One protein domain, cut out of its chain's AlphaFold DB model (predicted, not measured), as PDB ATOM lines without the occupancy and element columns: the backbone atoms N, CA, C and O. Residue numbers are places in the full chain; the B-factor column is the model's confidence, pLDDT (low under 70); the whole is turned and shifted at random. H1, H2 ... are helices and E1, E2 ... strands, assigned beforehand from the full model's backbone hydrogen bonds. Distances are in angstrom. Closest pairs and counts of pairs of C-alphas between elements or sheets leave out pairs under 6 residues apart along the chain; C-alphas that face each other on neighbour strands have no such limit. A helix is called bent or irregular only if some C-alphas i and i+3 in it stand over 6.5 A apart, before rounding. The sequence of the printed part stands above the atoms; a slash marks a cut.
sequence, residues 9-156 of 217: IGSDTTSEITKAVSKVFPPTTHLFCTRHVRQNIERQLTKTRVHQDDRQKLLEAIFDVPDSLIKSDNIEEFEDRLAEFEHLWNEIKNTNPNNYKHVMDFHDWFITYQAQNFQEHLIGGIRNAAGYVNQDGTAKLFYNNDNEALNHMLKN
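AT A GLANCE: This is residues 9 to 156 of the 217 residues of the protein "Hypothetical protein" of Didymodactylos carnosus (UniProt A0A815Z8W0). Three helices, H2, H3 and H4, run alternately one way and back, and the line of H5 and H6 folds back beside H4 toward a small sheet of two short strands at one end. H1 covers one face of this sheet, H7 lies at the same end, and residues 148 to 156 of H8 stick out as a free tail. The printed part has 148 residues with eight named helices and two named strands, in the order E1, H1, E2, H2, H3, H4, H5, H6, H7, H8; the sheet, order E1, E2, is parallel. The class is mostly helix, and the whole is compact, with a radius of gyration of the C-alphas of 16.4 A and spans of 47 by 41 by 30 A.

HOW THE PARTS SIT: Begin at E1, residues 9 to 11, whose parallel neighbour is E2, residues 29 to 32, at 19 degrees; look for N 9 and O 29, 2.9 A apart, and N 31 and O 9, 2.8 A, both within hydrogen-bond range. With H1, residues 15 to 24, they form a strand-helix-strand unit, two parallel strands joined through a helix, with a right-handed crossover. H2, residues 34 to 47, and H3, residues 52 to 64, are a helical hairpin: they touch, closest at the C-alphas of Leu 45 and Arg 55, 6.5 A, at a shallow tilt of 28 degrees, opposite ways. H3 and H4, residues 75 to 95, are another, at 6 degrees; H4 touches H3 with residues 85 to 92 alone, closest at the C-alphas of Asp 54 and Ile 92, 6.8 A. H5, residues 106 to 113, is close to but not clearly touching H4, closest at the C-alphas of Glu 86 and His 107, 6.7 A. At H6, residues 115 to 121, find His 121, whose C-alpha is 4.7 A from that of Leu 31, the closest of H6 and E2. H7, residues 124 to 129, is near H4, with 5 pairs of C-alphas within 10 A. H8, residues 145 to 156, touches no helix. Every O i to N i+4 pair is within hydrogen-bond range in H1 to H8.

IN THESE COORDINATES: Find C-alpha 9 at (11.531, -53.239, -52.863), where E1 begins. H2 is 20.0 A long and H3 16.2 A; H3 is only just irregular, with C-alphas 61 and 64 6.53 A apart. H4, the longest helix, runs 30.2 A from C-alpha 75 at (4.884, -34.785, -59.963). H8, 16.5 A long, ends at C-alpha 156, (11.190, -60.314, -27.009).

THE WHOLE: The C-alphas of Val 24 and Thr 95, the two farthest apart, are 48.2 A apart. The printed part has no cut, and the link from H7 to H8, residues 130 to 144, is long. Look at residues 98 to 103 for pLDDT under 70; the mean of the printed part is 91.1.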
ATOM      1  N   ILE A   9      10.941 -53.111 -54.196       93.94
ATOM      2  CA  ILE A   9      11.531 -53.239 -52.863       93.94
ATOM      3  C   ILE A   9      10.852 -52.223 -51.954       93.94
ATOM      4  O   ILE A   9      10.698 -51.064 -52.317       93.94
ATOM      5  N   GLY A  10      10.450 -52.659 -50.763       93.31
ATOM      6  CA  GLY A  10       9.904 -51.787 -49.732       93.31
ATOM      7  C   GLY A  10      10.845 -51.700 -48.536       93.31
ATOM      8  O   GLY A  10      11.358 -52.725 -48.088       93.31
ATOM      9  N   SER A  11      11.077 -50.503 -48.001       92.81
ATOM     10  CA  SER A  11      11.870 -50.334 -46.777       92.81
ATOM     11  C   SER A  11      11.476 -49.097 -45.980       92.81
ATOM     12  O   SER A  11      10.579 -48.337 -46.347       92.81
ATOM     13  N   ASP A  12      12.194 -48.878 -44.885       89.94
ATOM     14  CA  ASP A  12      12.185 -47.612 -44.162       89.94
ATOM     15  C   ASP A  12      13.021 -46.564 -44.916       89.94
ATOM     16  O   ASP A  12      13.723 -46.884 -45.878       89.94
ATOM     17  N   THR A  13      12.972 -45.310 -44.469       88.44
ATOM     18  CA  THR A  13      13.547 -44.147 -45.170       88.44
ATOM     19  C   THR A  13      15.054 -43.948 -44.934       88.44
ATOM     20  O   THR A  13      15.544 -42.819 -44.940       88.44
ATOM     21  N   THR A  14      15.808 -45.005 -44.620       88.69
ATOM     22  CA  THR A  14      17.243 -44.882 -44.301       88.69
ATOM     23  C   THR A  14      18.071 -44.704 -45.571       88.69
ATOM     24  O   THR A  14      17.983 -45.528 -46.484       88.69
ATOM     25  N   SER A  15      18.925 -43.681 -45.599       89.25
ATOM     26  CA  SER A  15      19.688 -43.299 -46.796       89.25
ATOM     27  C   SER A  15      20.616 -44.403 -47.316       89.25
ATOM     28  O   SER A  15      20.868 -44.503 -48.516       89.25
ATOM     29  N   GLU A  16      21.116 -45.252 -46.421       92.31
ATOM     30  CA  GLU A  16      21.995 -46.378 -46.714       92.31
ATOM     31  C   GLU A  16      21.259 -47.446 -47.520       92.31
ATOM     32  O   GLU A  16      21.797 -47.941 -48.511       92.31
ATOM     33  N   ILE A  17      20.016 -47.757 -47.135       91.06
ATOM     34  CA  ILE A  17      19.175 -48.711 -47.864       91.06
ATOM     35  C   ILE A  17      18.811 -48.134 -49.228       91.06
ATOM     36  O   ILE A  17      18.993 -48.825 -50.223       91.06
ATOM     37  N   THR A  18      18.397 -46.866 -49.309       91.94
ATOM     38  CA  THR A  18      18.082 -46.219 -50.596       91.94
ATOM     39  C   THR A  18      19.266 -46.267 -51.563       91.94
ATOM     40  O   THR A  18      19.115 -46.674 -52.714       91.94
ATOM     41  N   LYS A  19      20.479 -45.945 -51.092       92.94
ATOM     42  CA  LYS A  19      21.713 -46.040 -51.895       92.94
ATOM     43  C   LYS A  19      22.050 -47.477 -52.295       92.94
ATOM     44  O   LYS A  19      22.559 -47.708 -53.388       92.94
ATOM     45  N   ALA A  20      21.820 -48.444 -51.410       93.50
ATOM     46  CA  ALA A  20      22.070 -49.850 -51.707       93.50
ATOM     47  C   ALA A  20      21.084 -50.383 -52.755       93.50
ATOM     48  O   ALA A  20      21.509 -51.044 -53.701       93.50
ATOM     49  N   VAL A  21      19.796 -50.058 -52.621       92.75
ATOM     50  CA  VAL A  21      18.744 -50.454 -53.562       92.75
ATOM     51  C   VAL A  21      19.018 -49.865 -54.939       92.75
ATOM     52  O   VAL A  21      19.103 -50.626 -55.896       92.75
ATOM     53  N   SER A  22      19.277 -48.559 -55.045       91.88
ATOM     54  CA  SER A  22      19.551 -47.924 -56.342       91.88
ATOM     55  C   SER A  22      20.818 -48.450 -57.020       91.88
ATOM     56  O   SER A  22      20.881 -48.528 -58.245       91.88
ATOM     57  N   LYS A  23      21.827 -48.859 -56.240       94.00
ATOM     58  CA  LYS A  23      23.077 -49.420 -56.766       94.00
ATOM     59  C   LYS A  23      22.949 -50.877 -57.207       94.00
ATOM     60  O   LYS A  23      23.535 -51.258 -58.218       94.00
ATOM     61  N   VAL A  24      22.273 -51.710 -56.418       94.62
ATOM     62  CA  VAL A  24      22.207 -53.170 -56.633       94.62
ATOM     63  C   VAL A  24      21.022 -53.555 -57.516       94.62
ATOM     64  O   VAL A  24      21.118 -54.497 -58.301       94.62
ATOM     65  N   PHE A  25      19.930 -52.799 -57.426       93.44
ATOM     66  CA  PHE A  25      18.677 -53.027 -58.135       93.44
ATOM     67  C   PHE A  25      18.191 -51.748 -58.858       93.44
ATOM     68  O   PHE A  25      17.090 -51.279 -58.580       93.44
ATOM     69  N   PRO A  26      18.962 -51.174 -59.809       91.06
ATOM     70  CA  PRO A  26      18.589 -49.921 -60.476       91.06
ATOM     71  C   PRO A  26      17.196 -49.883 -61.132       91.06
ATOM     72  O   PRO A  26      16.571 -48.828 -61.081       91.06
ATOM     73  N   PRO A  27      16.684 -50.965 -61.762       91.56
ATOM     74  CA  PRO A  27      15.373 -50.919 -62.407       91.56
ATOM     75  C   PRO A  27      14.207 -51.163 -61.436       91.56
ATOM     76  O   PRO A  27      13.059 -51.201 -61.868       91.56
ATOM     77  N   THR A  28      14.482 -51.398 -60.154       93.25
ATOM     78  CA  THR A  28      13.462 -51.729 -59.159       93.25
ATOM     79  C   THR A  28      12.818 -50.473 -58.596       93.25
ATOM     80  O   THR A  28      13.511 -49.555 -58.160       93.25
ATOM     81  N   THR A  29      11.488 -50.467 -58.497       94.94
ATOM     82  CA  THR A  29      10.778 -49.409 -57.777       94.94
ATOM     83  C   THR A  29      10.995 -49.567 -56.277       94.94
ATOM     84  O   THR A  29      10.663 -50.599 -55.686       94.94
ATOM     85  N   HIS A  30      11.529 -48.528 -55.641       95.94
ATOM     86  CA  HIS A  30      11.711 -48.487 -54.194       95.94
ATOM     87  C   HIS A  30      10.543 -47.740 -53.544       95.94
ATOM     88  O   HIS A  30      10.326 -46.569 -53.836       95.94
ATOM     89  N   LEU A  31       9.789 -48.410 -52.673       96.19
ATOM     90  CA  LEU A  31       8.686 -47.824 -51.913       96.19
ATOM     91  C   LEU A  31       9.071 -47.626 -50.447       96.19
ATOM     92  O   LEU A  31       9.676 -48.496 -49.816       96.19
ATOM     93  N   PHE A  32       8.666 -46.494 -49.878       96.50
ATOM     94  CA  PHE A  32       8.867 -46.220 -48.457       96.50
ATOM     95  C   PHE A  32       7.663 -46.648 -47.622       96.50
ATOM     96  O   PHE A  32       6.508 -46.492 -48.020       96.50
ATOM     97  N   CYS A  33       7.937 -47.181 -46.428       95.56
ATOM     98  CA  CYS A  33       6.909 -47.545 -45.458       95.56
ATOM     99  C   CYS A  33       6.107 -46.306 -45.041       95.56
ATOM    100  O   CYS A  33       6.621 -45.413 -44.360       95.56
ATOM    101  N   THR A  34       4.821 -46.276 -45.398       95.69
ATOM    102  CA  THR A  34       3.929 -45.141 -45.134       95.69
ATOM    103  C   THR A  34       3.810 -44.853 -43.639       95.69
ATOM    104  O   THR A  34       3.825 -43.691 -43.237       95.69
ATOM    105  N   ARG A  35       3.785 -45.893 -42.793       94.56
ATOM    106  CA  ARG A  35       3.766 -45.726 -41.330       94.56
ATOM    107  C   ARG A  35       4.977 -44.940 -40.826       94.56
ATOM    108  O   ARG A  35       4.805 -44.020 -40.032       94.56
ATOM    109  N   HIS A  36       6.184 -45.291 -41.265       94.12
ATOM    110  CA  HIS A  36       7.403 -44.645 -40.778       94.12
ATOM    111  C   HIS A  36       7.503 -43.190 -41.225       94.12
ATOM    112  O   HIS A  36       7.858 -42.324 -40.426       94.12
ATOM    113  N   VAL A  37       7.116 -42.908 -42.470       96.62
ATOM    114  CA  VAL A  37       7.057 -41.537 -42.989       96.62
ATOM    115  C   VAL A  37       6.036 -40.712 -42.200       96.62
ATOM    116  O   VAL A  37       6.369 -39.628 -41.718       96.62
ATOM    117  N   ARG A  38       4.830 -41.251 -41.970       96.94
ATOM    118  CA  ARG A  38       3.784 -40.596 -41.166       96.94
ATOM    119  C   ARG A  38       4.260 -40.289 -39.750       96.94
ATOM    120  O   ARG A  38       4.137 -39.154 -39.304       96.94
ATOM    121  N   GLN A  39       4.870 -41.261 -39.069       95.50
ATOM    122  CA  GLN A  39       5.425 -41.062 -37.726       95.50
ATOM    123  C   GLN A  39       6.537 -40.007 -37.701       95.50
ATOM    124  O   GLN A  39       6.637 -39.245 -36.740       95.50
ATOM    125  N   ASN A  40       7.387 -39.949 -38.729       95.44
ATOM    126  CA  ASN A  40       8.435 -38.935 -38.821       95.44
ATOM    127  C   ASN A  40       7.840 -37.522 -38.940       95.44
ATOM    128  O   ASN A  40       8.230 -36.621 -38.197       95.44
ATOM    129  N   ILE A  41       6.846 -37.354 -39.815       96.81
ATOM    130  CA  ILE A  41       6.117 -36.091 -39.990       96.81
ATOM    131  C   ILE A  41       5.378 -35.702 -38.707       96.81
ATOM    132  O   ILE A  41       5.497 -34.569 -38.250       96.81
ATOM    133  N   GLU A  42       4.682 -36.636 -38.061       96.19
ATOM    134  CA  GLU A  42       3.967 -36.382 -36.807       96.19
ATOM    135  C   GLU A  42       4.912 -35.957 -35.670       96.19
ATOM    136  O   GLU A  42       4.625 -35.018 -34.916       96.19
ATOM    137  N   ARG A  43       6.085 -36.594 -35.559       94.75
ATOM    138  CA  ARG A  43       7.134 -36.167 -34.618       94.75
ATOM    139  C   ARG A  43       7.600 -34.751 -34.923       94.75
ATOM    140  O   ARG A  43       7.829 -33.987 -33.985       94.75
ATOM    141  N   GLN A  44       7.732 -34.386 -36.195       93.94
ATOM    142  CA  GLN A  44       8.112 -33.028 -36.564       93.94
ATOM    143  C   GLN A  44       7.016 -32.010 -36.225       93.94
ATOM    144  O   GLN A  44       7.328 -30.999 -35.603       93.94
ATOM    145  N   LEU A  45       5.748 -32.308 -36.515       92.38
ATOM    146  CA  LEU A  45       4.596 -31.483 -36.115       92.38
ATOM    147  C   LEU A  45       4.515 -31.297 -34.592       92.38
ATOM    148  O   LEU A  45       4.168 -30.229 -34.087       92.38
ATOM    149  N   THR A  46       4.882 -32.333 -33.833       91.12
ATOM    150  CA  THR A  46       4.993 -32.247 -32.368       91.12
ATOM    151  C   THR A  46       6.100 -31.286 -31.951       91.12
ATOM    152  O   THR A  46       5.900 -30.462 -31.061       91.12
ATOM    153  N   LYS A  47       7.274 -31.379 -32.588       89.38
ATOM    154  CA  LYS A  47       8.420 -30.506 -32.298       89.38
ATOM    155  C   LYS A  47       8.126 -29.049 -32.614       89.38
ATOM    156  O   LYS A  47       8.613 -28.193 -31.887       89.38
ATOM    157  N   THR A  48       7.328 -28.777 -33.645       86.12
ATOM    158  CA  THR A  48       6.872 -27.426 -33.992       86.12
ATOM    159  C   THR A  48       5.689 -26.955 -33.148       86.12
ATOM    160  O   THR A  48       5.239 -25.832 -33.336       86.12
ATOM    161  N   ARG A  49       5.227 -27.760 -32.176       85.62
ATOM    162  CA  ARG A  49       4.150 -27.441 -31.221       85.62
ATOM    163  C   ARG A  49       2.797 -27.158 -31.874       85.62
ATOM    164  O   ARG A  49       1.990 -26.409 -31.329       85.62
ATOM    165  N   VAL A  50       2.526 -27.790 -33.014       85.62
ATOM    166  CA  VAL A  50       1.208 -27.741 -33.657       85.62
ATOM    167  C   VAL A  50       0.161 -28.349 -32.731       85.62
ATOM    168  O   VAL A  50       0.375 -29.432 -32.164       85.62
ATOM    169  N   HIS A  51      -0.962 -27.644 -32.561       89.19
ATOM    170  CA  HIS A  51      -2.090 -28.130 -31.771       89.19
ATOM    171  C   HIS A  51      -2.583 -29.478 -32.314       89.19
ATOM    172  O   HIS A  51      -2.403 -29.788 -33.490       89.19
ATOM    173  N   GLN A  52      -3.174 -30.310 -31.457       91.19
ATOM    174  CA  GLN A  52      -3.578 -31.663 -31.843       91.19
ATOM    175  C   GLN A  52      -4.552 -31.664 -33.033       91.19
ATOM    176  O   GLN A  52      -4.340 -32.418 -33.980       91.19
ATOM    177  N   ASP A  53      -5.550 -30.780 -33.020       92.50
ATOM    178  CA  ASP A  53      -6.547 -30.702 -34.096       92.50
ATOM    179  C   ASP A  53      -5.931 -30.255 -35.429       92.50
ATOM    180  O   ASP A  53      -6.208 -30.835 -36.475       92.50
ATOM    181  N   ASP A  54      -5.042 -29.262 -35.403       92.81
ATOM    182  CA  ASP A  54      -4.386 -28.766 -36.618       92.81
ATOM    183  C   ASP A  54      -3.376 -29.773 -37.171       92.81
ATOM    184  O   ASP A  54      -3.233 -29.936 -38.379       92.81
ATOM    185  N   ARG A  55      -2.715 -30.524 -36.288       93.44
ATOM    186  CA  ARG A  55      -1.855 -31.644 -36.671       93.44
ATOM    187  C   ARG A  55      -2.645 -32.733 -37.381       93.44
ATOM    188  O   ARG A  55      -2.146 -33.268 -38.364       93.44
ATOM    189  N   GLN A  56      -3.844 -33.051 -36.899       95.88
ATOM    190  CA  GLN A  56      -4.708 -34.031 -37.548       95.88
ATOM    191  C   GLN A  56      -5.097 -33.566 -38.958       95.88
ATOM    192  O   GLN A  56      -4.908 -34.329 -39.899       95.88
ATOM    193  N   LYS A  57      -5.503 -32.299 -39.132       95.12
ATOM    194  CA  LYS A  57      -5.790 -31.718 -40.462       95.12
ATOM    195  C   LYS A  57      -4.589 -31.800 -41.409       95.12
ATOM    196  O   LYS A  57      -4.734 -32.187 -42.564       95.12
ATOM    197  N   LEU A  58      -3.394 -31.460 -40.920       96.19
ATOM    198  CA  LEU A  58      -2.166 -31.536 -41.718       96.19
ATOM    199  C   LEU A  58      -1.839 -32.982 -42.113       96.19
ATOM    200  O   LEU A  58      -1.469 -33.234 -43.253       96.19
ATOM    201  N   LEU A  59      -1.992 -33.945 -41.200       97.31
ATOM    202  CA  LEU A  59      -1.788 -35.361 -41.519       97.31
ATOM    203  C   LEU A  59      -2.825 -35.878 -42.522       97.31
ATOM    204  O   LEU A  59      -2.462 -36.635 -43.420       97.31
ATOM    205  N   GLU A  60      -4.077 -35.446 -42.406       96.69
ATOM    206  CA  GLU A  60      -5.146 -35.788 -43.344       96.69
ATOM    207  C   GLU A  60      -4.840 -35.284 -44.754       96.69
ATOM    208  O   GLU A  60      -4.924 -36.071 -45.701       96.69
ATOM    209  N   ALA A  61      -4.397 -34.029 -44.879       97.06
ATOM    210  CA  ALA A  61      -3.964 -33.424 -46.140       97.06
ATOM    211  C   ALA A  61      -2.746 -34.135 -46.757       97.06
ATOM    212  O   ALA A  61      -2.594 -34.183 -47.975       97.06
ATOM    213  N   ILE A  62      -1.878 -34.740 -45.944       97.56
ATOM    214  CA  ILE A  62      -0.713 -35.475 -46.455       97.56
ATOM    215  C   ILE A  62      -1.078 -36.915 -46.848       97.56
ATOM    216  O   ILE A  62      -0.567 -37.408 -47.856       97.56
ATOM    217  N   PHE A  63      -1.938 -37.603 -46.082       96.62
ATOM    218  CA  PHE A  63      -2.090 -39.064 -46.170       96.62
ATOM    219  C   PHE A  63      -3.492 -39.602 -46.470       96.62
ATOM    220  O   PHE A  63      -3.603 -40.655 -47.102       96.62
ATOM    221  N   ASP A  64      -4.551 -38.966 -45.971       91.06
ATOM    222  CA  ASP A  64      -5.819 -39.675 -45.754       91.06
ATOM    223  C   ASP A  64      -6.925 -39.241 -46.729       91.06
ATOM    224  O   ASP A  64      -7.646 -40.093 -47.266       91.06
ATOM    225  N   VAL A  65      -7.039 -37.943 -47.035       88.88
ATOM    226  CA  VAL A  65      -8.117 -37.420 -47.902       88.88
ATOM    227  C   VAL A  65      -7.911 -37.799 -49.376       88.88
ATOM    228  O   VAL A  65      -6.796 -38.164 -49.758       88.88
ATOM    229  N   PRO A  66      -8.961 -37.833 -50.222       85.88
ATOM    230  CA  PRO A  66      -8.824 -38.131 -51.655       85.88
ATOM    231  C   PRO A  66      -7.770 -37.263 -52.352       85.88
ATOM    232  O   PRO A  66      -6.917 -37.806 -53.048       85.88
ATOM    233  N   ASP A  67      -7.737 -35.973 -52.023       90.31
ATOM    234  CA  ASP A  67      -6.799 -34.998 -52.587       90.31
ATOM    235  C   ASP A  67      -5.507 -34.857 -51.768       90.31
ATOM    236  O   ASP A  67      -4.867 -33.812 -51.745       90.31
ATOM    237  N   SER A  68      -5.115 -35.911 -51.050       96.12
ATOM    238  CA  SER A  68      -3.899 -35.873 -50.239       96.12
ATOM    239  C   SER A  68      -2.629 -35.950 -51.086       96.12
ATOM    240  O   SER A  68      -2.613 -36.568 -52.156       96.12
ATOM    241  N   LEU A  69      -1.530 -35.390 -50.576       97.38
ATOM    242  CA  LEU A  69      -0.223 -35.406 -51.252       97.38
ATOM    243  C   LEU A  69       0.231 -36.816 -51.642       97.38
ATOM    244  O   LEU A  69       0.759 -37.040 -52.727       97.38
ATOM    245  N   ILE A  70       0.021 -37.803 -50.765       97.00
ATOM    246  CA  ILE A  70       0.440 -39.179 -51.045       97.00
ATOM    247  C   ILE A  70      -0.331 -39.805 -52.215       97.00
ATOM    248  O   ILE A  70       0.123 -40.805 -52.769       97.00
ATOM    249  N   LYS A  71      -1.500 -39.268 -52.578       96.31
ATOM    250  CA  LYS A  71      -2.370 -39.817 -53.623       96.31
ATOM    251  C   LYS A  71      -2.140 -39.212 -55.005       96.31
ATOM    252  O   LYS A  71      -2.782 -39.689 -55.926       96.31
ATOM    253  N   SER A  72      -1.238 -38.244 -55.163       97.50
ATOM    254  CA  SER A  72      -0.943 -37.648 -56.473       97.50
ATOM    255  C   SER A  72      -0.526 -38.705 -57.500       97.50
ATOM    256  O   SER A  72       0.237 -39.626 -57.184       97.50
ATOM    257  N   ASP A  73      -0.993 -38.581 -58.735       95.69
ATOM    258  CA  ASP A  73      -0.681 -39.520 -59.815       95.69
ATOM    259  C   ASP A  73       0.626 -39.177 -60.531       95.69
ATOM    260  O   ASP A  73       1.217 -40.022 -61.204       95.69
ATOM    261  N   ASN A  74       1.112 -37.949 -60.385       96.81
ATOM    262  CA  ASN A  74       2.359 -37.493 -60.981       96.81
ATOM    263  C   ASN A  74       2.968 -36.331 -60.173       96.81
ATOM    264  O   ASN A  74       2.441 -35.926 -59.137       96.81
ATOM    265  N   ILE A  75       4.123 -35.846 -60.633       97.06
ATOM    266  CA  ILE A  75       4.884 -34.785 -59.963       97.06
ATOM    267  C   ILE A  75       4.159 -33.436 -60.045       97.06
ATOM    268  O   ILE A  75       4.133 -32.726 -59.049       97.06
ATOM    269  N   GLU A  76       3.542 -33.110 -61.183       97.75
ATOM    270  CA  GLU A  76       2.814 -31.848 -61.384       97.75
ATOM    271  C   GLU A  76       1.631 -31.745 -60.410       97.75
ATOM    272  O   GLU A  76       1.538 -30.803 -59.633       97.75
ATOM    273  N   GLU A  77       0.812 -32.794 -60.319       97.56
ATOM    274  CA  GLU A  77      -0.294 -32.858 -59.357       97.56
ATOM    275  C   GLU A  77       0.190 -32.854 -57.897       97.56
ATOM    276  O   GLU A  77      -0.495 -32.368 -56.996       97.56
ATOM    277  N   PHE A  78       1.366 -33.425 -57.623       98.00
ATOM    278  CA  PHE A  78       1.976 -33.330 -56.300       98.00
ATOM    279  C   PHE A  78       2.367 -31.889 -55.965       98.00
ATOM    280  O   PHE A  78       2.115 -31.453 -54.846       98.00
ATOM    281  N   GLU A  79       2.958 -31.157 -56.907       97.75
ATOM    282  CA  GLU A  79       3.338 -29.754 -56.729       97.75
ATOM    283  C   GLU A  79       2.113 -28.848 -56.543       97.75
ATOM    284  O   GLU A  79       2.115 -28.017 -55.633       97.75
ATOM    285  N   ASP A  80       1.037 -29.074 -57.301       97.44
ATOM    286  CA  ASP A  80      -0.230 -28.349 -57.139       97.44
ATOM    287  C   ASP A  80      -0.819 -28.550 -55.734       97.44
ATOM    288  O   ASP A  80      -1.105 -27.591 -55.012       97.44
ATOM    289  N   ARG A  81      -0.924 -29.806 -55.283       97.50
ATOM    290  CA  ARG A  81      -1.415 -30.124 -53.931       97.50
ATOM    291  C   ARG A  81      -0.468 -29.634 -52.836       97.50
ATOM    292  O   ARG A  81      -0.904 -29.343 -51.722       97.50
ATOM    293  N   LEU A  82       0.830 -29.539 -53.120       97.25
ATOM    294  CA  LEU A  82       1.820 -29.003 -52.187       97.25
ATOM    295  C   LEU A  82       1.633 -27.498 -51.977       97.25
ATOM    296  O   LEU A  82       1.770 -27.034 -50.846       97.25
ATOM    297  N   ALA A  83       1.240 -26.760 -53.016       96.62
ATOM    298  CA  ALA A  83       0.859 -25.355 -52.890       96.62
ATOM    299  C   ALA A  83      -0.419 -25.184 -52.045       96.62
ATOM    300  O   ALA A  83      -0.478 -24.326 -51.163       96.62
ATOM    301  N   GLU A  84      -1.431 -26.039 -52.229       95.56
ATOM    302  CA  GLU A  84      -2.627 -26.046 -51.369       95.56
ATOM    303  C   GLU A  84      -2.286 -26.366 -49.905       95.56
ATOM    304  O   GLU A  84      -2.797 -25.743 -48.968       95.56
ATOM    305  N   PHE A  85      -1.367 -27.306 -49.692       95.94
ATOM    306  CA  PHE A  85      -0.852 -27.636 -48.371       95.94
ATOM    307  C   PHE A  85      -0.100 -26.464 -47.717       95.94
ATOM    308  O   PHE A  85      -0.247 -26.240 -46.511       95.94
ATOM    309  N   GLU A  86       0.656 -25.678 -48.489       95.81
ATOM    310  CA  GLU A  86       1.284 -24.442 -48.011       95.81
ATOM    311  C   GLU A  86       0.234 -23.432 -47.525       95.81
ATOM    312  O   GLU A  86       0.393 -22.831 -46.455       95.81
ATOM    313  N   HIS A  87      -0.866 -23.269 -48.267       95.31
ATOM    314  CA  HIS A  87      -1.977 -22.410 -47.852       95.31
ATOM    315  C   HIS A  87      -2.563 -22.855 -46.506       95.31
ATOM    316  O   HIS A  87      -2.648 -22.038 -45.585       95.31
ATOM    317  N   LEU A  88      -2.867 -24.148 -46.348       94.38
ATOM    318  CA  LEU A  88      -3.361 -24.715 -45.087       94.38
ATOM    319  C   LEU A  88      -2.386 -24.471 -43.924       94.38
ATOM    320  O   LEU A  88      -2.788 -24.082 -42.823       94.38
ATOM    321  N   TRP A  89      -1.089 -24.682 -44.155       94.12
ATOM    322  CA  TRP A  89      -0.067 -24.428 -43.142       94.12
ATOM    323  C   TRP A  89      -0.024 -22.955 -42.723       94.12
ATOM    324  O   TRP A  89       0.005 -22.647 -41.527       94.12
ATOM    325  N   ASN A  90      -0.066 -22.039 -43.689       92.94
ATOM    326  CA  ASN A  90      -0.054 -20.605 -43.426       92.94
ATOM    327  C   ASN A  90      -1.298 -20.147 -42.650       92.94
ATOM    328  O   ASN A  90      -1.173 -19.327 -41.739       92.94
ATOM    329  N   GLU A  91      -2.478 -20.702 -42.928       92.75
ATOM    330  CA  GLU A  91      -3.699 -20.437 -42.153       92.75
ATOM    331  C   GLU A  91      -3.556 -20.855 -40.681       92.75
ATOM    332  O   GLU A  91      -3.828 -20.063 -39.767       92.75
ATOM    333  N   ILE A  92      -3.056 -22.069 -40.431       90.69
ATOM    334  CA  ILE A  92      -2.796 -22.577 -39.074       90.69
ATOM    335  C   ILE A  92      -1.781 -21.681 -38.357       90.69
ATOM    336  O   ILE A  92      -1.988 -21.277 -37.206       90.69
ATOM    337  N   LYS A  93      -0.692 -21.328 -39.046       88.19
ATOM    338  CA  LYS A  93       0.385 -20.495 -38.508       88.19
ATOM    339  C   LYS A  93      -0.101 -19.094 -38.139       88.19
ATOM    340  O   LYS A  93       0.217 -18.605 -37.055       88.19
ATOM    341  N   ASN A  94      -0.906 -18.477 -39.002       87.44
ATOM    342  CA  ASN A  94      -1.450 -17.133 -38.802       87.44
ATOM    343  C   ASN A  94      -2.520 -17.074 -37.707       87.44
ATOM    344  O   ASN A  94      -2.690 -16.029 -37.080       87.44
ATOM    345  N   THR A  95      -3.199 -18.188 -37.429       85.06
ATOM    346  CA  THR A  95      -4.171 -18.280 -36.328       85.06
ATOM    347  C   THR A  95      -3.491 -18.192 -34.958       85.06
ATOM    348  O   THR A  95      -4.064 -17.657 -34.012       85.06
ATOM    349  N   ASN A  96      -2.246 -18.669 -34.837       74.00
ATOM    350  CA  ASN A  96      -1.481 -18.648 -33.584       74.00
ATOM    351  C   ASN A  96       0.007 -18.294 -33.807       74.00
ATOM    352  O   ASN A  96       0.894 -19.123 -33.574       74.00
ATOM    353  N   PRO A  97       0.329 -17.041 -34.175       71.06
ATOM    354  CA  PRO A  97       1.669 -16.650 -34.630       71.06
ATOM    355  C   PRO A  97       2.761 -16.773 -33.554       71.06
ATOM    356  O   PRO A  97       3.948 -16.870 -33.865       71.06
ATOM    357  N   ASN A  98       2.384 -16.797 -32.272       69.44
ATOM    358  CA  ASN A  98       3.326 -16.930 -31.159       69.44
ATOM    359  C   ASN A  98       3.695 -18.385 -30.821       69.44
ATOM    360  O   ASN A  98       4.683 -18.594 -30.116       69.44
ATOM    361  N   ASN A  99       2.956 -19.379 -31.326       67.94
ATOM    362  CA  ASN A  99       3.155 -20.785 -30.953       67.94
ATOM    363  C   ASN A  99       4.228 -21.492 -31.792       67.94
ATOM    364  O   ASN A  99       4.781 -22.498 -31.350       67.94
ATOM    365  N   TYR A 100       4.578 -20.936 -32.956       67.62
ATOM    366  CA  TYR A 100       5.369 -21.623 -33.983       67.62
ATOM    367  C   TYR A 100       6.766 -21.017 -34.201       67.62
ATOM    368  O   TYR A 100       7.310 -21.049 -35.301       67.62
ATOM    369  N   LYS A 101       7.378 -20.456 -33.148       60.19
ATOM    370  CA  LYS A 101       8.734 -19.869 -33.185       60.19
ATOM    371  C   LYS A 101       9.830 -20.922 -32.981       60.19
ATOM    372  O   LYS A 101      10.524 -20.916 -31.964       60.19
ATOM    373  N   HIS A 102       9.987 -21.835 -33.936       65.94
ATOM    374  CA  HIS A 102      11.104 -22.786 -33.964       65.94
ATOM    375  C   HIS A 102      12.165 -22.396 -35.000       65.94
ATOM    376  O   HIS A 102      11.910 -21.593 -35.889       65.94
ATOM    377  N   VAL A 103      13.373 -22.962 -34.856       62.00
ATOM    378  CA  VAL A 103      14.549 -22.688 -35.715       62.00
ATOM    379  C   VAL A 103      14.264 -22.957 -37.198       62.00
ATOM    380  O   VAL A 103      14.896 -22.352 -38.054       62.00
ATOM    381  N   MET A 104      13.311 -23.842 -37.496       79.25
ATOM    382  CA  MET A 104      12.875 -24.141 -38.852       79.25
ATOM    383  C   MET A 104      11.364 -24.343 -38.874       79.25
ATOM    384  O   MET A 104      10.816 -25.049 -38.021       79.25
ATOM    385  N   ASP A 105      10.718 -23.696 -39.836       88.62
ATOM    386  CA  ASP A 105       9.295 -23.830 -40.106       88.62
ATOM    387  C   ASP A 105       8.963 -25.264 -40.564       88.62
ATOM    388  O   ASP A 105       9.812 -25.969 -41.120       88.62
ATOM    389  N   PHE A 106       7.747 -25.742 -40.278       91.88
ATOM    390  CA  PHE A 106       7.354 -27.101 -40.651       91.88
ATOM    391  C   PHE A 106       7.255 -27.272 -42.169       91.88
ATOM    392  O   PHE A 106       7.705 -28.300 -42.673       91.88
ATOM    393  N   HIS A 107       6.711 -26.283 -42.881       93.81
ATOM    394  CA  HIS A 107       6.610 -26.335 -44.333       93.81
ATOM    395  C   HIS A 107       8.004 -26.342 -44.963       93.81
ATOM    396  O   HIS A 107       8.316 -27.252 -45.726       93.81
ATOM    397  N   ASP A 108       8.894 -25.444 -44.530       93.25
ATOM    398  CA  ASP A 108      10.287 -25.415 -45.002       93.25
ATOM    399  C   ASP A 108      11.004 -26.753 -44.757       93.25
ATOM    400  O   ASP A 108      11.710 -27.264 -45.630       93.25
ATOM    401  N   TRP A 109      10.797 -27.366 -43.584       95.06
ATOM    402  CA  TRP A 109      11.305 -28.711 -43.302       95.06
ATOM    403  C   TRP A 109      10.714 -29.752 -44.258       95.06
ATOM    404  O   TRP A 109      11.443 -30.608 -44.762       95.06
ATOM    405  N   PHE A 110       9.406 -29.710 -44.501       96.75
ATOM    406  CA  PHE A 110       8.734 -30.683 -45.354       96.75
ATOM    407  C   PHE A 110       9.269 -30.609 -46.787       96.75
ATOM    408  O   PHE A 110       9.667 -31.637 -47.339       96.75
ATOM    409  N   ILE A 111       9.383 -29.402 -47.349       96.56
ATOM    410  CA  ILE A 111       9.984 -29.171 -48.668       96.56
ATOM    411  C   ILE A 111      11.423 -29.691 -48.705       96.56
ATOM    412  O   ILE A 111      11.784 -30.464 -49.589       96.56
ATOM    413  N   THR A 112      12.232 -29.330 -47.707       95.38
ATOM    414  CA  THR A 112      13.666 -29.656 -47.692       95.38
ATOM    415  C   THR A 112      13.937 -31.156 -47.550       95.38
ATOM    416  O   THR A 112      14.896 -31.663 -48.127       95.38
ATOM    417  N   TYR A 113      13.137 -31.877 -46.755       94.81
ATOM    418  CA  TYR A 113      13.480 -33.240 -46.328       94.81
ATOM    419  C   TYR A 113      12.470 -34.317 -46.722       94.81
ATOM    420  O   TYR A 113      12.792 -35.497 -46.581       94.81
ATOM    421  N   GLN A 114      11.248 -33.968 -47.127       96.44
ATOM    422  CA  GLN A 114      10.187 -34.941 -47.410       96.44
ATOM    423  C   GLN A 114       9.660 -34.864 -48.841       96.44
ATOM    424  O   GLN A 114       9.377 -35.922 -49.393       96.44
ATOM    425  N   ALA A 115       9.577 -33.686 -49.465       96.88
ATOM    426  CA  ALA A 115       8.962 -33.536 -50.789       96.88
ATOM    427  C   ALA A 115       9.551 -34.493 -51.843       96.88
ATOM    428  O   ALA A 115       8.810 -35.253 -52.464       96.88
ATOM    429  N   GLN A 116      10.880 -34.559 -51.951       95.75
ATOM    430  CA  GLN A 116      11.545 -35.486 -52.873       95.75
ATOM    431  C   GLN A 116      11.241 -36.957 -52.545       95.75
ATOM    432  O   GLN A 116      10.939 -37.743 -53.437       95.75
ATOM    433  N   ASN A 117      11.229 -37.330 -51.259       96.00
ATOM    434  CA  ASN A 117      10.867 -38.694 -50.859       96.00
ATOM    435  C   ASN A 117       9.438 -39.048 -51.292       96.00
ATOM    436  O   ASN A 117       9.160 -40.205 -51.604       96.00
ATOM    437  N   PHE A 118       8.526 -38.073 -51.307       97.44
ATOM    438  CA  PHE A 118       7.179 -38.302 -51.809       97.44
ATOM    439  C   PHE A 118       7.181 -38.550 -53.311       97.44
ATOM    440  O   PHE A 118       6.705 -39.601 -53.751       97.44
ATOM    441  N   GLN A 119       7.768 -37.621 -54.061       96.69
ATOM    442  CA  GLN A 119       7.846 -37.668 -55.521       96.69
ATOM    443  C   GLN A 119       8.559 -38.919 -56.051       96.69
ATOM    444  O   GLN A 119       8.229 -39.357 -57.146       96.69
ATOM    445  N   GLU A 120       9.495 -39.500 -55.292       95.38
ATOM    446  CA  GLU A 120      10.296 -40.663 -55.713       95.38
ATOM    447  C   GLU A 120       9.817 -42.009 -55.148       95.38
ATOM    448  O   GLU A 120      10.062 -43.049 -55.766       95.38
ATOM    449  N   HIS A 121       9.122 -42.024 -54.002       96.44
ATOM    450  CA  HIS A 121       8.846 -43.280 -53.284       96.44
ATOM    451  C   HIS A 121       7.425 -43.441 -52.733       96.44
ATOM    452  O   HIS A 121       7.088 -44.532 -52.255       96.44
ATOM    453  N   LEU A 122       6.595 -42.390 -52.730       96.38
ATOM    454  CA  LEU A 122       5.305 -42.414 -52.026       96.38
ATOM    455  C   LEU A 122       4.114 -41.889 -52.819       96.38
ATOM    456  O   LEU A 122       3.008 -42.103 -52.345       96.38
ATOM    457  N   ILE A 123       4.238 -41.206 -53.952       97.31
ATOM    458  CA  ILE A 123       3.019 -40.778 -54.661       97.31
ATOM    459  C   ILE A 123       2.281 -41.971 -55.301       97.31
ATOM    460  O   ILE A 123       2.852 -43.048 -55.524       97.31
ATOM    461  N   GLY A 124       0.983 -41.800 -55.558       95.88
ATOM    462  CA  GLY A 124       0.105 -42.806 -56.164       95.88
ATOM    463  C   GLY A 124       0.625 -43.292 -57.509       95.88
ATOM    464  O   GLY A 124       0.707 -44.503 -57.724       95.88
ATOM    465  N   GLY A 125       1.101 -42.361 -58.337       95.56
ATOM    466  CA  GLY A 125       1.676 -42.636 -59.654       95.56
ATOM    467  C   GLY A 125       2.761 -43.704 -59.656       95.56
ATOM    468  O   GLY A 125       2.709 -44.645 -60.446       95.56
ATOM    469  N   ILE A 126       3.714 -43.617 -58.725       95.62
ATOM    470  CA  ILE A 126       4.826 -44.577 -58.626       95.62
ATOM    471  C   ILE A 126       4.314 -45.972 -58.286       95.62
ATOM    472  O   ILE A 126       4.761 -46.971 -58.850       95.62
ATOM    473  N   ARG A 127       3.359 -46.052 -57.361       95.19
ATOM    474  CA  ARG A 127       2.786 -47.328 -56.936       95.19
ATOM    475  C   ARG A 127       1.937 -47.957 -58.030       95.19
ATOM    476  O   ARG A 127       2.062 -49.156 -58.261       95.19
ATOM    477  N   ASN A 128       1.144 -47.150 -58.730       94.25
ATOM    478  CA  ASN A 128       0.367 -47.578 -59.889       94.25
ATOM    479  C   ASN A 128       1.285 -48.101 -60.998       94.25
ATOM    480  O   ASN A 128       1.088 -49.215 -61.479       94.25
ATOM    481  N   ALA A 129       2.340 -47.354 -61.339       92.50
ATOM    482  CA  ALA A 129       3.325 -47.757 -62.342       92.50
ATOM    483  C   ALA A 129       4.057 -49.057 -61.969       92.50
ATOM    484  O   ALA A 129       4.380 -49.863 -62.839       92.50
ATOM    485  N   ALA A 130       4.279 -49.293 -60.675       91.69
ATOM    486  CA  ALA A 130       4.863 -50.531 -60.167       91.69
ATOM    487  C   ALA A 130       3.867 -51.707 -60.082       91.69
ATOM    488  O   ALA A 130       4.269 -52.823 -59.757       91.69
ATOM    489  N   GLY A 131       2.573 -51.480 -60.331       93.12
ATOM    490  CA  GLY A 131       1.518 -52.480 -60.148       93.12
ATOM    491  C   GLY A 131       1.184 -52.771 -58.679       93.12
ATOM    492  O   GLY A 131       0.573 -53.795 -58.375       93.12
ATOM    493  N   TYR A 132       1.575 -51.891 -57.751       93.38
ATOM    494  CA  TYR A 132       1.267 -52.006 -56.326       93.38
ATOM    495  C   TYR A 132      -0.088 -51.362 -56.011       93.38
ATOM    496  O   TYR A 132      -0.181 -50.273 -55.436       93.38
ATOM    497  N   VAL A 133      -1.149 -52.050 -56.429       93.94
ATOM    498  CA  VAL A 133      -2.537 -51.572 -56.386       93.94
ATOM    499  C   VAL A 133      -3.443 -52.499 -55.573       93.94
ATOM    500  O   VAL A 133      -3.125 -53.665 -55.319       93.94
ATOM    501  N   ASN A 134      -4.575 -51.968 -55.125       91.38
ATOM    502  CA  ASN A 134      -5.677 -52.719 -54.538       91.38
ATOM    503  C   ASN A 134      -6.487 -53.440 -55.631       91.38
ATOM    504  O   ASN A 134      -6.257 -53.261 -56.827       91.38
ATOM    505  N   GLN A 135      -7.465 -54.256 -55.225       90.31
ATOM    506  CA  GLN A 135      -8.326 -54.999 -56.159       90.31
ATOM    507  C   GLN A 135      -9.165 -54.091 -57.071       90.31
ATOM    508  O   GLN A 135      -9.522 -54.496 -58.172       90.31
ATOM    509  N   ASP A 136      -9.464 -52.875 -56.619       91.50
ATOM    510  CA  ASP A 136     -10.192 -51.850 -57.371       91.50
ATOM    511  C   ASP A 136      -9.286 -51.009 -58.292       91.50
ATOM    512  O   ASP A 136      -9.766 -50.096 -58.958       91.50
ATOM    513  N   GLY A 137      -7.983 -51.309 -58.344       87.88
ATOM    514  CA  GLY A 137      -6.998 -50.582 -59.145       87.88
ATOM    515  C   GLY A 137      -6.429 -49.330 -58.477       87.88
ATOM    516  O   GLY A 137      -5.576 -48.676 -59.070       87.88
ATOM    517  N   THR A 138      -6.840 -48.995 -57.250       89.12
ATOM    518  CA  THR A 138      -6.296 -47.837 -56.524       89.12
ATOM    519  C   THR A 138      -4.894 -48.110 -55.979       89.12
ATOM    520  O   THR A 138      -4.585 -49.225 -55.556       89.12
ATOM    521  N   ALA A 139      -4.036 -47.086 -55.943       92.06
ATOM    522  CA  ALA A 139      -2.672 -47.200 -55.427       92.06
ATOM    523  C   ALA A 139      -2.659 -47.682 -53.962       92.06
ATOM    524  O   ALA A 139      -3.170 -47.007 -53.065       92.06
ATOM    525  N   LYS A 140      -2.032 -48.831 -53.690       93.31
ATOM    526  CA  LYS A 140      -2.003 -49.428 -52.349       93.31
ATOM    527  C   LYS A 140      -0.884 -48.829 -51.504       93.31
ATOM    528  O   LYS A 140       0.270 -48.856 -51.900       93.31
ATOM    529  N   LEU A 141      -1.164 -48.362 -50.293       93.44
ATOM    530  CA  LEU A 141      -0.103 -47.903 -49.388       93.44
ATOM    531  C   LEU A 141       0.792 -49.067 -48.928       93.44
ATOM    532  O   LEU A 141       0.304 -50.158 -48.620       93.44
ATOM    533  N   PHE A 142       2.105 -48.834 -48.872       93.81
ATOM    534  CA  PHE A 142       3.069 -49.840 -48.430       93.81
ATOM    535  C   PHE A 142       3.270 -49.767 -46.910       93.81
ATOM    536  O   PHE A 142       3.665 -48.734 -46.364       93.81
ATOM    537  N   TYR A 143       3.041 -50.891 -46.232       91.81
ATOM    538  CA  TYR A 143       3.232 -51.042 -44.791       91.81
ATOM    539  C   TYR A 143       4.156 -52.218 -44.496       91.81
ATOM    540  O   TYR A 143       3.950 -53.321 -44.998       91.81
ATOM    541  N   ASN A 144       5.141 -51.999 -43.626       86.69
ATOM    542  CA  ASN A 144       6.135 -53.001 -43.248       86.69
ATOM    543  C   ASN A 144       5.724 -53.817 -42.003       86.69
ATOM    544  O   ASN A 144       6.528 -54.056 -41.101       86.69
ATOM    545  N   ASN A 145       4.443 -54.188 -41.907       79.62
ATOM    546  CA  ASN A 145       3.871 -54.776 -40.689       79.62
ATOM    547  C   ASN A 145       4.521 -56.110 -40.313       79.62
ATOM    548  O   ASN A 145       4.832 -56.313 -39.142       79.62
ATOM    549  N   ASP A 146       4.773 -56.978 -41.292       76.44
ATOM    550  CA  ASP A 146       5.302 -58.322 -41.043       76.44
ATOM    551  C   ASP A 146       6.728 -58.279 -40.488       76.44
ATOM    552  O   ASP A 146       7.035 -58.949 -39.502       76.44
ATOM    553  N   ASN A 147       7.593 -57.428 -41.053       79.75
ATOM    554  CA  ASN A 147       8.960 -57.278 -40.555       79.75
ATOM    555  C   ASN A 147       8.991 -56.614 -39.174       79.75
ATOM    556  O   ASN A 147       9.837 -56.958 -38.354       79.75
ATOM    557  N   GLU A 148       8.080 -55.682 -38.880       79.88
ATOM    558  CA  GLU A 148       7.989 -55.092 -37.541       79.88
ATOM    559  C   GLU A 148       7.443 -56.070 -36.500       79.88
ATOM    560  O   GLU A 148       7.957 -56.105 -35.381       79.88
ATOM    561  N   ALA A 149       6.469 -56.904 -36.864       74.94
ATOM    562  CA  ALA A 149       5.975 -57.975 -36.006       74.94
ATOM    563  C   ALA A 149       7.078 -59.002 -35.718       74.94
ATOM    564  O   ALA A 149       7.307 -59.353 -34.559       74.94
ATOM    565  N   LEU A 150       7.826 -59.413 -36.747       78.00
ATOM    566  CA  LEU A 150       8.977 -60.298 -36.588       78.00
ATOM    567  C   LEU A 150      10.063 -59.652 -35.724       78.00
ATOM    568  O   LEU A 150      10.578 -60.290 -34.813       78.00
ATOM    569  N   ASN A 151      10.378 -58.377 -35.955       81.69
ATOM    570  CA  ASN A 151      11.336 -57.642 -35.133       81.69
ATOM    571  C   ASN A 151      10.883 -57.559 -33.675       81.69
ATOM    572  O   ASN A 151      11.714 -57.691 -32.784       81.69
ATOM    573  N   HIS A 152       9.592 -57.353 -33.415       80.50
ATOM    574  CA  HIS A 152       9.039 -57.356 -32.064       80.50
ATOM    575  C   HIS A 152       9.173 -58.736 -31.404       80.50
ATOM    576  O   HIS A 152       9.650 -58.828 -30.273       80.50
ATOM    577  N   MET A 153       8.835 -59.814 -32.119       80.69
ATOM    578  CA  MET A 153       9.036 -61.181 -31.627       80.69
ATOM    579  C   MET A 153      10.512 -61.465 -31.336       80.69
ATOM    580  O   MET A 153      10.841 -61.888 -30.235       80.69
ATOM    581  N   LEU A 154      11.413 -61.162 -32.275       82.31
ATOM    582  CA  LEU A 154      12.855 -61.357 -32.110       82.31
ATOM    583  C   LEU A 154      13.412 -60.555 -30.938       82.31
ATOM    584  O   LEU A 154      14.236 -61.061 -30.184       82.31
ATOM    585  N   LYS A 155      12.964 -59.314 -30.760       82.44
ATOM    586  CA  LYS A 155      13.321 -58.476 -29.614       82.44
ATOM    587  C   LYS A 155      12.915 -59.135 -28.295       82.44
ATOM    588  O   LYS A 155      13.747 -59.249 -27.396       82.44
ATOM    589  N   ASN A 156      11.685 -59.635 -28.207       80.56
ATOM    590  CA  ASN A 156      11.190 -60.314 -27.009       80.56
ATOM    591  C   ASN A 156      11.950 -61.621 -26.730       80.56
ATOM    592  O   ASN A 156      12.387 -61.837 -25.603       80.56
TER     593      ASN A 156